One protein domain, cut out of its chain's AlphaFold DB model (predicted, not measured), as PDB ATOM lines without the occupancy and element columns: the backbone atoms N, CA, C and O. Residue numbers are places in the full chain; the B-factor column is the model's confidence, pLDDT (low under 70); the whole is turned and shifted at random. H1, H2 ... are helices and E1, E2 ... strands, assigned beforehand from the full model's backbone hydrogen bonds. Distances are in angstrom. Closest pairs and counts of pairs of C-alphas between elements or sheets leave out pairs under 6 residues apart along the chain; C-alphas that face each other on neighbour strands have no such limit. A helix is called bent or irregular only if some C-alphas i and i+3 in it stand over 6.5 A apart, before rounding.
ATOM      1  N   PHE A 123      77.567 108.509 145.942       88.12
ATOM      2  CA  PHE A 123      76.189 108.014 145.927       88.12
ATOM      3  C   PHE A 123      75.983 106.829 144.975       88.12
ATOM      4  O   PHE A 123      74.829 106.509 144.673       88.12
ATOM      5  N   SER A 124      77.061 106.226 144.459       89.38
ATOM      6  CA  SER A 124      76.982 105.016 143.638       89.38
ATOM      7  C   SER A 124      76.816 103.766 144.508       89.38
ATOM      8  O   SER A 124      77.186 103.738 145.689       89.38
ATOM      9  N   GLU A 125      76.260 102.706 143.919       89.69
ATOM     10  CA  GLU A 125      76.218 101.392 144.570       89.69
ATOM     11  C   GLU A 125      77.639 100.864 144.810       89.69
ATOM     12  O   GLU A 125      77.925 100.352 145.889       89.69
ATOM     13  N   GLU A 126      78.556 101.108 143.870       91.12
ATOM     14  CA  GLU A 126      79.969 100.750 143.998       91.12
ATOM     15  C   GLU A 126      80.603 101.343 145.265       91.12
ATOM     16  O   GLU A 126      81.143 100.595 146.081       91.12
ATOM     17  N   PHE A 127      80.457 102.656 145.505       93.25
ATOM     18  CA  PHE A 127      80.936 103.270 146.746       93.25
ATOM     19  C   PHE A 127      80.236 102.664 147.960       93.25
ATOM     20  O   PHE A 127      80.900 102.336 148.934       93.25
ATOM     21  N   THR A 128      78.918 102.463 147.905       91.00
ATOM     22  CA  THR A 128      78.136 101.920 149.028       91.00
ATOM     23  C   THR A 128      78.635 100.537 149.469       91.00
ATOM     24  O   THR A 128      78.715 100.274 150.675       91.00
ATOM     25  N   PHE A 129      79.020  99.676 148.523       90.69
ATOM     26  CA  PHE A 129      79.489  98.314 148.791       90.69
ATOM     27  C   PHE A 129      80.991  98.201 149.092       90.69
ATOM     28  O   PHE A 129      81.410  97.180 149.640       90.69
ATOM     29  N   MET A 130      81.793  99.240 148.832       93.56
ATOM     30  CA  MET A 130      83.200  99.284 149.253       93.56
ATOM     31  C   MET A 130      83.357  99.080 150.760       93.56
ATOM     32  O   MET A 130      82.540  99.536 151.570       93.56
ATOM     33  N   LYS A 131      84.467  98.458 151.163       92.62
ATOM     34  CA  LYS A 131      84.774  98.267 152.583       92.62
ATOM     35  C   LYS A 131      84.990  99.611 153.257       92.62
ATOM     36  O   LYS A 131      85.584 100.526 152.692       92.62
ATOM     37  N   ALA A 132      84.649  99.694 154.541       91.06
ATOM     38  CA  ALA A 132      84.835 100.914 155.329       91.06
ATOM     39  C   ALA A 132      86.259 101.506 155.233       91.06
ATOM     40  O   ALA A 132      86.417 102.721 155.189       91.06
ATOM     41  N   ARG A 133      87.312 100.676 155.173       91.56
ATOM     42  CA  ARG A 133      88.704 101.156 155.028       91.56
ATOM     43  C   ARG A 133      88.985 101.765 153.647       91.56
ATOM     44  O   ARG A 133      89.700 102.759 153.574       91.56
ATOM     45  N   GLU A 134      88.410 101.200 152.592       93.00
ATOM     46  CA  GLU A 134      88.538 101.678 151.208       93.00
ATOM     47  C   GLU A 134      87.792 103.014 151.048       93.00
ATOM     48  O   GLU A 134      88.354 103.986 150.544       93.00
ATOM     49  N   LYS A 135      86.585 103.121 151.629       94.19
ATOM     50  CA  LYS A 135      85.832 104.385 151.730       94.19
ATOM     51  C   LYS A 135      86.633 105.482 152.435       94.19
ATOM     52  O   LYS A 135      86.719 106.600 151.933       94.19
ATOM     53  N   ARG A 136      87.256 105.173 153.583       93.56
ATOM     54  CA  ARG A 136      88.124 106.123 154.309       93.56
ATOM     55  C   ARG A 136      89.269 106.626 153.425       93.56
ATOM     56  O   ARG A 136      89.551 107.822 153.436       93.56
ATOM     57  N   LEU A 137      89.897 105.735 152.654       93.56
ATOM     58  CA  LEU A 137      90.975 106.096 151.733       93.56
ATOM     59  C   LEU A 137      90.490 107.078 150.659       93.56
ATOM     60  O   LEU A 137      91.115 108.114 150.469       93.56
ATOM     61  N   LEU A 138      89.355 106.800 150.015       94.00
ATOM     62  CA  LEU A 138      88.777 107.673 148.986       94.00
ATOM     63  C   LEU A 138      88.400 109.059 149.516       94.00
ATOM     64  O   LEU A 138      88.629 110.069 148.847       94.00
ATOM     65  N   ILE A 139      87.850 109.126 150.730       94.06
ATOM     66  CA  ILE A 139      87.551 110.402 151.389       94.06
ATOM     67  C   ILE A 139      88.844 111.169 151.677       94.06
ATOM     68  O   ILE A 139      88.923 112.360 151.384       94.06
ATOM     69  N   TYR A 140      89.885 110.492 152.161       93.31
ATOM     70  CA  TYR A 140      91.183 111.121 152.388       93.31
ATOM     71  C   TYR A 140      91.849 111.599 151.085       93.31
ATOM     72  O   TYR A 140      92.378 112.705 151.017       93.31
ATOM     73  N   MET A 141      91.767 110.815 150.010       92.56
ATOM     74  CA  MET A 141      92.227 111.227 148.681       92.56
ATOM     75  C   MET A 141      91.471 112.463 148.178       92.56
ATOM     76  O   MET A 141      92.072 113.382 147.623       92.56
ATOM     77  N   SER A 142      90.163 112.521 148.430       92.56
ATOM     78  CA  SER A 142      89.328 113.680 148.104       92.56
ATOM     79  C   SER A 142      89.745 114.925 148.894       92.56
ATOM     80  O   SER A 142      89.891 115.990 148.300       92.56
ATOM     81  N   GLN A 143      90.051 114.782 150.192       91.56
ATOM     82  CA  GLN A 143      90.616 115.856 151.022       91.56
ATOM     83  C   GLN A 143      91.933 116.393 150.447       91.56
ATOM     84  O   GLN A 143      92.130 117.605 150.356       91.56
ATOM     85  N   LEU A 144      92.839 115.501 150.029       90.44
ATOM     86  CA  LEU A 144      94.108 115.895 149.413       90.44
ATOM     87  C   LEU A 144      93.884 116.655 148.101       90.44
ATOM     88  O   LEU A 144      94.534 117.677 147.872       90.44
ATOM     89  N   LYS A 145      92.943 116.197 147.267       89.25
ATOM     90  CA  LYS A 145      92.630 116.822 145.977       89.25
ATOM     91  C   LYS A 145      91.933 118.177 146.114       89.25
ATOM     92  O   LYS A 145      92.210 119.078 145.326       89.25
ATOM     93  N   ASP A 146      91.070 118.346 147.110       88.56
ATOM     94  CA  ASP A 146      90.387 119.620 147.367       88.56
ATOM     95  C   ASP A 146      91.277 120.634 148.108       88.56
ATOM     96  O   ASP A 146      90.961 121.823 148.167       88.56
ATOM     97  N   SER A 147      92.425 120.197 148.636       86.38
ATOM     98  CA  SER A 147      93.394 121.090 149.271       86.38
ATOM     99  C   SER A 147      94.040 122.057 148.269       86.38
ATOM    100  O   SER A 147      94.268 121.720 147.108       86.38
ATOM    101  N   LYS A 148      94.449 123.246 148.735       81.69
ATOM    102  CA  LYS A 148      95.175 124.236 147.908       81.69
ATOM    103  C   LYS A 148      96.462 123.673 147.281       81.69
ATOM    104  O   LYS A 148      96.880 124.138 146.227       81.69
ATOM    105  N   LYS A 149      97.081 122.665 147.912       80.69
ATOM    106  CA  LYS A 149      98.327 122.041 147.440       80.69
ATOM    107  C   LYS A 149      98.125 121.110 146.241       80.69
ATOM    108  O   LYS A 149      99.101 120.751 145.595       80.69
ATOM    109  N   SER A 150      96.888 120.734 145.911       80.38
ATOM    110  CA  SER A 150      96.623 119.817 144.798       80.38
ATOM    111  C   SER A 150      96.986 120.383 143.427       80.38
ATOM    112  O   SER A 150      97.225 119.607 142.509       80.38
ATOM    113  N   ALA A 151      97.086 121.709 143.288       73.88
ATOM    114  CA  ALA A 151      97.538 122.357 142.055       73.88
ATOM    115  C   ALA A 151      98.965 121.944 141.645       73.88
ATOM    116  O   ALA A 151      99.318 122.053 140.477       73.88
ATOM    117  N   PHE A 152      99.763 121.443 142.591       69.75
ATOM    118  CA  PHE A 152     101.155 121.049 142.374       69.75
ATOM    119  C   PHE A 152     101.333 119.540 142.140       69.75
ATOM    120  O   PHE A 152     102.465 119.064 142.055       69.75
ATOM    121  N   HIS A 153     100.242 118.766 142.066       75.00
ATOM    122  CA  HIS A 153     100.292 117.306 141.963       75.00
ATOM    123  C   HIS A 153      99.280 116.774 140.936       75.00
ATOM    124  O   HIS A 153      98.098 117.119 140.970       75.00
ATOM    125  N   THR A 154      99.730 115.897 140.036       75.75
ATOM    126  CA  THR A 154      98.895 115.307 138.973       75.75
ATOM    127  C   THR A 154      98.175 114.025 139.396       75.75
ATOM    128  O   THR A 154      97.117 113.735 138.845       75.75
ATOM    129  N   GLY A 155      98.672 113.340 140.429       85.50
ATOM    130  CA  GLY A 155      98.144 112.066 140.921       85.50
ATOM    131  C   GLY A 155      98.370 111.854 142.415       85.50
ATOM    132  O   GLY A 155      98.721 112.785 143.148       85.50
ATOM    133  N   PHE A 156      98.184 110.619 142.879       91.62
ATOM    134  CA  PHE A 156      98.420 110.242 144.271       91.62
ATOM    135  C   PHE A 156      99.721 109.464 144.410       91.62
ATOM    136  O   PHE A 156      99.969 108.505 143.686       91.62
ATOM    137  N   SER A 157     100.536 109.854 145.390       90.69
ATOM    138  CA  SER A 157     101.717 109.099 145.800       90.69
ATOM    139  C   SER A 157     101.587 108.688 147.260       90.69
ATOM    140  O   SER A 157     101.272 109.497 148.140       90.69
ATOM    141  N   MET A 158     101.834 107.410 147.521       92.62
ATOM    142  CA  MET A 158     101.725 106.816 148.843       92.62
ATOM    143  C   MET A 158     103.017 106.092 149.192       92.62
ATOM    144  O   MET A 158     103.504 105.250 148.446       92.62
ATOM    145  N   ASN A 159     103.544 106.391 150.377       92.19
ATOM    146  CA  ASN A 159     104.656 105.666 150.975       92.19
ATOM    147  C   ASN A 159     104.224 105.137 152.348       92.19
ATOM    148  O   ASN A 159     104.014 105.906 153.293       92.19
ATOM    149  N   LEU A 160     104.092 103.814 152.454       93.75
ATOM    150  CA  LEU A 160     103.669 103.143 153.686       93.75
ATOM    151  C   LEU A 160     104.803 102.976 154.707       93.75
ATOM    152  O   LEU A 160     104.536 102.685 155.871       93.75
ATOM    153  N   LEU A 161     106.065 103.161 154.307       92.50
ATOM    154  CA  LEU A 161     107.204 103.088 155.226       92.50
ATOM    155  C   LEU A 161     107.463 104.399 155.966       92.50
ATOM    156  O   LEU A 161     108.145 104.359 156.992       92.50
ATOM    157  N   LYS A 162     106.906 105.521 155.487       89.88
ATOM    158  CA  LYS A 162     107.068 106.844 156.101       89.88
ATOM    159  C   LYS A 162     106.643 106.812 157.583       89.88
ATOM    160  O   LYS A 162     105.528 106.363 157.871       89.88
ATOM    161  N   PRO A 163     107.479 107.296 158.523       85.69
ATOM    162  CA  PRO A 163     107.077 107.461 159.918       85.69
ATOM    163  C   PRO A 163     105.806 108.308 160.020       85.69
ATOM    164  O   PRO A 163     105.670 109.303 159.308       85.69
ATOM    165  N   ASN A 164     104.864 107.899 160.874       84.50
ATOM    166  CA  ASN A 164     103.569 108.567 161.051       84.50
ATOM    167  C   ASN A 164     102.800 108.786 159.732       84.50
ATOM    168  O   ASN A 164     102.173 109.826 159.529       84.50
ATOM    169  N   SER A 165     102.864 107.815 158.812       88.06
ATOM    170  CA  SER A 165     102.153 107.875 157.533       88.06
ATOM    171  C   SER A 165     100.653 108.099 157.744       88.06
ATOM    172  O   SER A 165      99.962 107.273 158.345       88.06
ATOM    173  N   SER A 166     100.133 109.201 157.201       89.06
ATOM    174  CA  SER A 166      98.703 109.523 157.236       89.06
ATOM    175  C   SER A 166      97.854 108.422 156.598       89.06
ATOM    176  O   SER A 166      96.768 108.126 157.087       89.06
ATOM    177  N   TRP A 167      98.382 107.744 155.577       91.81
ATOM    178  CA  TRP A 167      97.741 106.600 154.927       91.81
ATOM    179  C   TRP A 167      97.485 105.437 155.894       91.81
ATOM    180  O   TRP A 167      96.403 104.856 155.890       91.81
ATOM    181  N   LEU A 168      98.446 105.127 156.773       92.06
ATOM    182  CA  LEU A 168      98.283 104.085 157.796       92.06
ATOM    183  C   LEU A 168      97.244 104.482 158.851       92.06
ATOM    184  O   LEU A 168      96.436 103.645 159.263       92.06
ATOM    185  N   ASN A 169      97.224 105.763 159.236       89.19
ATOM    186  CA  ASN A 169      96.235 106.301 160.169       89.19
ATOM    187  C   ASN A 169      94.814 106.189 159.595       89.19
ATOM    188  O   ASN A 169      93.913 105.701 160.277       89.19
ATOM    189  N   VAL A 170      94.626 106.552 158.323       90.38
ATOM    190  CA  VAL A 170      93.339 106.456 157.607       90.38
ATOM    191  C   VAL A 170      92.874 105.003 157.465       90.38
ATOM    192  O   VAL A 170      91.698 104.698 157.669       90.38
ATOM    193  N   LEU A 171      93.796 104.077 157.186       90.56
ATOM    194  CA  LEU A 171      93.510 102.637 157.126       90.56
ATOM    195  C   LEU A 171      93.320 101.986 158.508       90.56
ATOM    196  O   LEU A 171      92.949 100.805 158.581       90.56
ATOM    197  N   LYS A 172      93.574 102.735 159.591       89.38
ATOM    198  CA  LYS A 172      93.545 102.288 160.990       89.38
ATOM    199  C   LYS A 172      94.357 101.009 161.207       89.38
ATOM    200  O   LYS A 172      93.853 100.011 161.722       89.38
ATOM    201  N   THR A 173      95.613 101.006 160.764       90.50
ATOM    202  CA  THR A 173      96.515  99.859 160.937       90.50
ATOM    203  C   THR A 173      97.942 100.307 161.210       90.50
ATOM    204  O   THR A 173      98.444 101.231 160.580       90.50
ATOM    205  N   LYS A 174      98.620  99.608 162.126       91.12
ATOM    206  CA  LYS A 174     100.070  99.746 162.335       91.12
ATOM    207  C   LYS A 174     100.875  98.833 161.399       91.12
ATOM    208  O   LYS A 174     102.056  99.074 161.165       91.12
ATOM    209  N   SER A 175     100.248  97.785 160.853       94.31
ATOM    210  CA  SER A 175     100.914  96.811 159.983       94.31
ATOM    211  C   SER A 175     101.025  97.337 158.555       94.31
ATOM    212  O   SER A 175     100.031  97.453 157.832       94.31
ATOM    213  N   LYS A 176     102.266  97.606 158.139       94.62
ATOM    214  CA  LYS A 176     102.603  98.082 156.790       94.62
ATOM    215  C   LYS A 176     102.301  97.027 155.723       94.62
ATOM    216  O   LYS A 176     101.854  97.375 154.638       94.62
ATOM    217  N   TYR A 177     102.492  95.745 156.042       94.88
ATOM    218  CA  TYR A 177     102.196  94.625 155.140       94.88
ATOM    219  C   TYR A 177     100.696  94.467 154.903       94.88
ATOM    220  O   TYR A 177     100.262  94.315 153.764       94.88
ATOM    221  N   TYR A 178      99.891  94.583 155.962       94.62
ATOM    222  CA  TYR A 178      98.437  94.559 155.827       94.62
ATOM    223  C   TYR A 178      97.926  95.760 155.022       94.62
ATOM    224  O   TYR A 178      97.059  95.607 154.160       94.62
ATOM    225  N   ALA A 179      98.486  96.951 155.263       95.06
ATOM    226  CA  ALA A 179      98.179  98.132 154.463       95.06
ATOM    227  C   ALA A 179      98.543  97.915 152.988       95.06
ATOM    228  O   ALA A 179      97.693  98.125 152.131       95.06
ATOM    229  N   LYS A 180      99.749  97.404 152.697       95.81
ATOM    230  CA  LYS A 180     100.188  97.059 151.335       95.81
ATOM    231  C   LYS A 180      99.187  96.120 150.656       95.81
ATOM    232  O   LYS A 180      98.700  96.444 149.580       95.81
ATOM    233  N   TYR A 181      98.838  95.008 151.306       95.75
ATOM    234  CA  TYR A 181      97.852  94.052 150.789       95.75
ATOM    235  C   TYR A 181      96.499  94.717 150.507       95.75
ATOM    236  O   TYR A 181      95.908  94.496 149.454       95.75
ATOM    237  N   THR A 182      96.025  95.559 151.429       95.12
ATOM    238  CA  THR A 182      94.747  96.269 151.288       95.12
ATOM    239  C   THR A 182      94.753  97.193 150.072       95.12
ATOM    240  O   THR A 182      93.793  97.186 149.311       95.12
ATOM    241  N   ILE A 183      95.835  97.950 149.863       95.69
ATOM    242  CA  ILE A 183      95.964  98.865 148.723       95.69
ATOM    243  C   ILE A 183      96.064  98.097 147.408       95.69
ATOM    244  O   ILE A 183      95.283  98.376 146.510       95.69
ATOM    245  N   CYS A 184      96.935  97.085 147.312       95.50
ATOM    246  CA  CYS A 184      97.028  96.244 146.114       95.50
ATOM    247  C   CYS A 184      95.664  95.645 145.745       95.50
ATOM    248  O   CYS A 184      95.243  95.733 144.598       95.50
ATOM    249  N   LYS A 185      94.944  95.101 146.735       96.00
ATOM    250  CA  LYS A 185      93.615  94.521 146.521       96.00
ATOM    251  C   LYS A 185      92.580  95.560 146.096       96.00
ATOM    252  O   LYS A 185      91.726  95.249 145.275       96.00
ATOM    253  N   MET A 186      92.626  96.768 146.653       95.00
ATOM    254  CA  MET A 186      91.714  97.850 146.283       95.00
ATOM    255  C   MET A 186      91.963  98.307 144.841       95.00
ATOM    256  O   MET A 186      91.014  98.386 144.070       95.00
ATOM    257  N   LEU A 187      93.225  98.538 144.464       95.06
ATOM    258  CA  LEU A 187      93.597  98.945 143.105       95.06
ATOM    259  C   LEU A 187      93.224  97.872 142.071       95.06
ATOM    260  O   LEU A 187      92.694  98.207 141.020       95.06
ATOM    261  N   SER A 188      93.409  96.586 142.394       95.19
ATOM    262  CA  SER A 188      93.027  95.489 141.496       95.19
ATOM    263  C   SER A 188      91.513  95.281 141.401       95.19
ATOM    264  O   SER A 188      91.004  95.003 140.324       95.19
ATOM    265  N   THR A 189      90.787  95.373 142.525       95.31
ATOM    266  CA  THR A 189      89.322  95.163 142.558       95.31
ATOM    267  C   THR A 189      88.588  96.261 141.793       95.31
ATOM    268  O   THR A 189      87.587  95.985 141.145       95.31
ATOM    269  N   TYR A 190      89.088  97.495 141.874       94.38
ATOM    270  CA  TYR A 190      88.469  98.680 141.285       94.38
ATOM    271  C   TYR A 190      89.346  99.255 140.160       94.38
ATOM    272  O   TYR A 190      89.596 100.459 140.106       94.38
ATOM    273  N   SER A 191      89.847  98.398 139.269       92.94
ATOM    274  CA  SER A 191      90.770  98.778 138.185       92.94
ATOM    275  C   SER A 191      90.166  99.754 137.167       92.94
ATOM    276  O   SER A 191      90.884 100.508 136.520       92.94
ATOM    277  N   GLU A 192      88.839  99.808 137.041       91.56
ATOM    278  CA  GLU A 192      88.173 100.811 136.200       91.56
ATOM    279  C   GLU A 192      88.277 102.225 136.797       91.56
ATOM    280  O   GLU A 192      88.371 103.220 136.065       91.56
ATOM    281  N   LEU A 193      88.301 102.298 138.133       91.69
ATOM    282  CA  LEU A 193      88.350 103.520 138.929       91.69
ATOM    283  C   LEU A 193      89.776 104.063 139.084       91.69
ATOM    284  O   LEU A 193      89.960 105.288 139.138       91.69
ATOM    285  N   PHE A 194      90.759 103.166 139.182       93.56
ATOM    286  CA  PHE A 194      92.157 103.489 139.445       93.56
ATOM    287  C   PHE A 194      93.059 103.184 138.258       93.56
ATOM    288  O   PHE A 194      93.019 102.104 137.686       93.56
ATOM    289  N   GLU A 195      93.943 104.123 137.953       94.06
ATOM    290  CA  GLU A 195      95.040 103.911 137.014       94.06
ATOM    291  C   GLU A 195      96.322 103.743 137.834       94.06
ATOM    292  O   GLU A 195      96.843 104.715 138.390       94.06
ATOM    293  N   ASP A 196      96.759 102.493 138.010       94.06
ATOM    294  CA  ASP A 196      97.915 102.150 138.843       94.06
ATOM    295  C   ASP A 196      99.222 102.288 138.055       94.06
ATOM    296  O   ASP A 196      99.510 101.514 137.148       94.06
ATOM    297  N   ASN A 197     100.031 103.268 138.449       93.56
ATOM    298  CA  ASN A 197     101.342 103.577 137.878       93.56
ATOM    299  C   ASN A 197     102.480 103.208 138.851       93.56
ATOM    300  O   ASN A 197     103.598 103.729 138.763       93.56
ATOM    301  N   SER A 198     102.199 102.346 139.837       93.50
ATOM    302  CA  SER A 198     103.135 102.027 140.915       93.50
ATOM    303  C   SER A 198     104.380 101.305 140.419       93.50
ATOM    304  O   SER A 198     105.463 101.573 140.932       93.50
ATOM    305  N   ASP A 199     104.260 100.416 139.434       91.69
ATOM    306  CA  ASP A 199     105.413  99.666 138.927       91.69
ATOM    307  C   ASP A 199     106.360 100.568 138.133       91.69
ATOM    308  O   ASP A 199     107.557 100.590 138.417       91.69
ATOM    309  N   THR A 200     105.827 101.463 137.299       91.44
ATOM    310  CA  THR A 200     106.618 102.500 136.618       91.44
ATOM    311  C   THR A 200     107.358 103.415 137.604       91.44
ATOM    312  O   THR A 200     108.483 103.845 137.344       91.44
ATOM    313  N   LEU A 201     106.754 103.724 138.762       90.56
ATOM    314  CA  LEU A 201     107.437 104.450 139.838       90.56
ATOM    315  C   LEU A 201     108.582 103.616 140.441       90.56
ATOM    316  O   LEU A 201     109.657 104.153 140.706       90.56
ATOM    317  N   ARG A 202     108.352 102.322 140.694       92.44
ATOM    318  CA  ARG A 202     109.317 101.419 141.347       92.44
ATOM    319  C   ARG A 202     110.520 101.102 140.464       92.44
ATOM    320  O   ARG A 202     111.618 100.962 141.004       92.44
ATOM    321  N   GLU A 203     110.332 101.025 139.151       91.06
ATOM    322  CA  GLU A 203     111.408 100.839 138.169       91.06
ATOM    323  C   GLU A 203     112.412 101.998 138.192       91.06
ATOM    324  O   GLU A 203     113.619 101.778 138.127       91.06
ATOM    325  N   LYS A 204     111.918 103.232 138.354       90.00
ATOM    326  CA  LYS A 204     112.736 104.459 138.380       90.00
ATOM    327  C   LYS A 204     113.360 104.763 139.745       90.00
ATOM    328  O   LYS A 204     114.196 105.655 139.862       90.00
ATOM    329  N   ASP A 205     112.929 104.077 140.796       87.50
ATOM    330  CA  ASP A 205     113.477 104.223 142.140       87.50
ATOM    331  C   ASP A 205     114.778 103.405 142.253       87.50
ATOM    332  O   ASP A 205     114.865 102.303 141.727       87.50
ATOM    333  N   TYR A 206     115.800 103.892 142.957       91.38
ATOM    334  CA  TYR A 206     117.054 103.147 143.179       91.38
ATOM    335  C   TYR A 206     117.095 102.425 144.538       91.38
ATOM    336  O   TYR A 206     118.061 101.739 144.862       91.38
ATOM    337  N   SER A 207     116.039 102.546 145.349       89.94
ATOM    338  CA  SER A 207     115.942 101.884 146.655       89.94
ATOM    339  C   SER A 207     115.892 100.344 146.530       89.94
ATOM    340  O   SER A 207     115.425  99.819 145.523       89.94
ATOM    341  N   PRO A 208     116.268  99.574 147.566       91.25
ATOM    342  CA  PRO A 208     116.050  98.124 147.595       91.25
ATOM    343  C   PRO A 208     114.577  97.717 147.388       91.25
ATOM    344  O   PRO A 208     113.672  98.418 147.849       91.25
ATOM    345  N   GLU A 209     114.311  96.542 146.802       87.88
ATOM    346  CA  GLU A 209     112.939  96.041 146.558       87.88
ATOM    347  C   GLU A 209     112.075  95.982 147.823       87.88
ATOM    348  O   GLU A 209     110.905  96.375 147.817       87.88
ATOM    349  N   ARG A 210     112.683  95.584 148.949       88.44
ATOM    350  CA  ARG A 210     112.048  95.582 150.277       88.44
ATOM    351  C   ARG A 210     111.481  96.950 150.692       88.44
ATOM    352  O   ARG A 210     110.624  97.006 151.565       88.44
ATOM    353  N   ILE A 211     111.952  98.040 150.081       89.44
ATOM    354  CA  ILE A 211     111.467  99.412 150.278       89.44
ATOM    355  C   ILE A 211     110.512  99.821 149.151       89.44
ATOM    356  O   ILE A 211     109.416 100.310 149.435       89.44
ATOM    357  N   LYS A 212     110.899  99.598 147.888       90.81
ATOM    358  CA  LYS A 212     110.120  99.968 146.690       90.81
ATOM    359  C   LYS A 212     108.692  99.429 146.720       90.81
ATOM    360  O   LYS A 212     107.746 100.150 146.419       90.81
ATOM    361  N   ASN A 213     108.525  98.198 147.194       91.62
ATOM    362  CA  ASN A 213     107.240  97.504 147.258       91.62
ATOM    363  C   ASN A 213     106.199  98.141 148.201       91.62
ATOM    364  O   ASN A 213     105.054  97.694 148.242       91.62
ATOM    365  N   PHE A 214     106.575  99.159 148.979       94.50
ATOM    366  CA  PHE A 214     105.678  99.930 149.848       94.50
ATOM    367  C   PHE A 214     105.385 101.342 149.323       94.50
ATOM    368  O   PHE A 214     104.717 102.127 150.008       94.50
ATOM    369  N   LYS A 215     105.907 101.668 148.136       94.00
ATOM    370  CA  LYS A 215     105.619 102.897 147.406       94.00
ATOM    371  C   LYS A 215     104.585 102.599 146.323       94.00
ATOM    372  O   LYS A 215     104.658 101.572 145.644       94.00
ATOM    373  N   PHE A 216     103.620 103.497 146.202       95.31
ATOM    374  CA  PHE A 216     102.540 103.432 145.230       95.31
ATOM    375  C   PHE A 216     102.388 104.787 144.543       95.31
ATOM    376  O   PHE A 216     102.555 105.831 145.185       95.31
ATOM    377  N   ALA A 217     102.047 104.751 143.262       94.75
ATOM    378  CA  ALA A 217     101.626 105.905 142.483       94.75
ATOM    379  C   ALA A 217     100.404 105.508 141.665       94.75
ATOM    380  O   ALA A 217     100.450 104.516 140.952       94.75
ATOM    381  N   PHE A 218      99.316 106.257 141.780       94.38
ATOM    382  CA  PHE A 218      98.084 105.948 141.062       94.38
ATOM    383  C   PHE A 218      97.219 107.194 140.890       94.38
ATOM    384  O   PHE A 218      97.269 108.124 141.702       94.38
ATOM    385  N   ASP A 219      96.384 107.177 139.860       92.25
ATOM    386  CA  ASP A 219      95.314 108.147 139.654       92.25
ATOM    387  C   ASP A 219      93.960 107.529 140.009       92.25
ATOM    388  O   ASP A 219      93.780 106.314 139.988       92.25
ATOM    389  N   CYS A 220      92.979 108.373 140.335       91.94
ATOM    390  CA  CYS A 220      91.600 107.944 140.563       91.94
ATOM    391  C   CYS A 220      90.644 108.803 139.744       91.94
ATOM    392  O   CYS A 220      90.474 109.989 140.038       91.94
ATOM    393  N   LYS A 221      89.988 108.199 138.748       88.31
ATOM    394  CA  LYS A 221      89.112 108.907 137.800       88.31
ATOM    395  C   LYS A 221      87.955 109.618 138.503       88.31
ATOM    396  O   LYS A 221      87.697 110.781 138.218       88.31
ATOM    397  N   ALA A 222      87.337 108.993 139.509       86.31
ATOM    398  CA  ALA A 222      86.227 109.601 140.254       86.31
ATOM    399  C   ALA A 222      86.613 110.812 141.123       86.31
ATOM    400  O   ALA A 222      85.732 111.527 141.606       86.31
ATOM    401  N   ILE A 223      87.911 111.028 141.370       86.69
ATOM    402  CA  ILE A 223      88.422 112.136 142.191       86.69
ATOM    403  C   ILE A 223      89.219 113.141 141.336       86.69
ATOM    404  O   ILE A 223      89.470 114.252 141.800       86.69
ATOM    405  N   LYS A 224      89.599 112.783 140.099       75.25
ATOM    406  CA  LYS A 224      90.522 113.547 139.241       75.25
ATOM    407  C   LYS A 224      90.007 114.952 138.928       75.25
ATOM    408  O   LYS A 224      90.772 115.914 139.066       75.25
ATOM    409  N   ASP A 225      88.721 115.069 138.612       69.06
ATOM    410  CA  ASP A 225      88.112 116.333 138.211       69.06
ATOM    411  C   ASP A 225      87.629 117.148 139.412       69.06
ATOM    412  O   ASP A 225      87.012 116.641 140.356       69.06
ATOM    413  N   LYS A 226      87.905 118.458 139.374       66.81
ATOM    414  CA  LYS A 226      87.301 119.393 140.326       66.81
ATOM    415  C   LYS A 226      85.801 119.427 140.073       66.81
ATOM    416  O   LYS A 226      85.355 119.664 138.955       66.81
ATOM    417  N   THR A 227      85.025 119.225 141.130       69.50
ATOM    418  CA  THR A 227      83.567 119.304 141.066       69.50
ATOM    419  C   THR A 227      83.173 120.748 140.750       69.50
ATOM    420  O   THR A 227      83.457 121.647 141.543       69.50
TER     421      THR A 227
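This is residues 123 to 227 of the 364 residues of an uncharacterized protein of Clostridium saccharoperbutylacetonicum N1-4(HMT) (UniProt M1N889). A small sheet of three strands has one long helix, H5, slantwise over one face, while the longest helix, H2, passes one end of the sheet at about a right angle to H5. Short helices fill out the ends: H6 and H7 lie at one end of the long axis, H1 at the other, and residues 147 to 152 stick out. The printed part has 105 residues, with eight named helices and three named strands in the order H1 H2 H3 E1 H4 H5 E2 H6 H7 E3 H8; the sheet runs E1 E3 E2, antiparallel, and the class is mostly helix. The whole is compact, with a radius of gyration of the C-alphas of 13.6 A and spans of 41 by 28 by 26 A.

H1, residues 125 to 129, is close to but not clearly touching H2, residues 132 to 146; their closest C-alphas, of Phe 127 and Lys 135, are 7.1 A apart. H3, residues 148 to 152, stands free and is irregular, but only just: C-alphas 148 and 151 are 6.6 A apart. E1, residues 156 to 159, is an edge strand antiparallel to E3, residues 215 to 220, with N 156 and O 218 within hydrogen-bond range at 2.9 A. H4, residues 166 to 170, touches H2, the closest C-alphas being Arg 136 and Val 170 at 6.2 A. H5, residues 176 to 189, is on the sheet at a height over the sheet of 10.2 A, over E3 and E2, residues 194 to 196. E1, H4, H5 and E2 form a split strand-helix-strand unit, two strands running the same way with E3 between them, and its crossover is right-handed. E2 and E3 are antiparallel, with N 219 and O 195 at 2.9 A. H6, residues 198 to 204, is on the opposite face from H5, over none of the strands; H7, residues 209 to 212, is not on the sheet. H8, residues 221 to 224, touches H2, and H2 touches H8 with its residues 141 to 145 alone; the closest C-alphas of the two, those of Ser 142 and Ile 223, are 6.2 A apart. Every O i to N i+4 pair is within hydrogen-bond range in H1, H2, H4 and H5; the count is 2 of 3 in H6 and 0 of 1 in H3, where 1 of 2 O i to N i+3 pairs is, and H7 and H8 are too short for an O i to N i+4 pair.

H1 begins at C-alpha 125, (76.218, 101.392, 144.570). H2 measures 21.1 A from first to last C-alpha, H5 19.7 A and E3 16.4 A. H8 ends at C-alpha 224, (90.522, 113.547, 139.241).

The C-alphas farthest apart, of Phe 123 and Tyr 206, are 41.2 A apart. The printed part has no cut and no long link. Mean pLDDT of the printed part is 90.0; residue 152 and residues 225 to 227 are under 70.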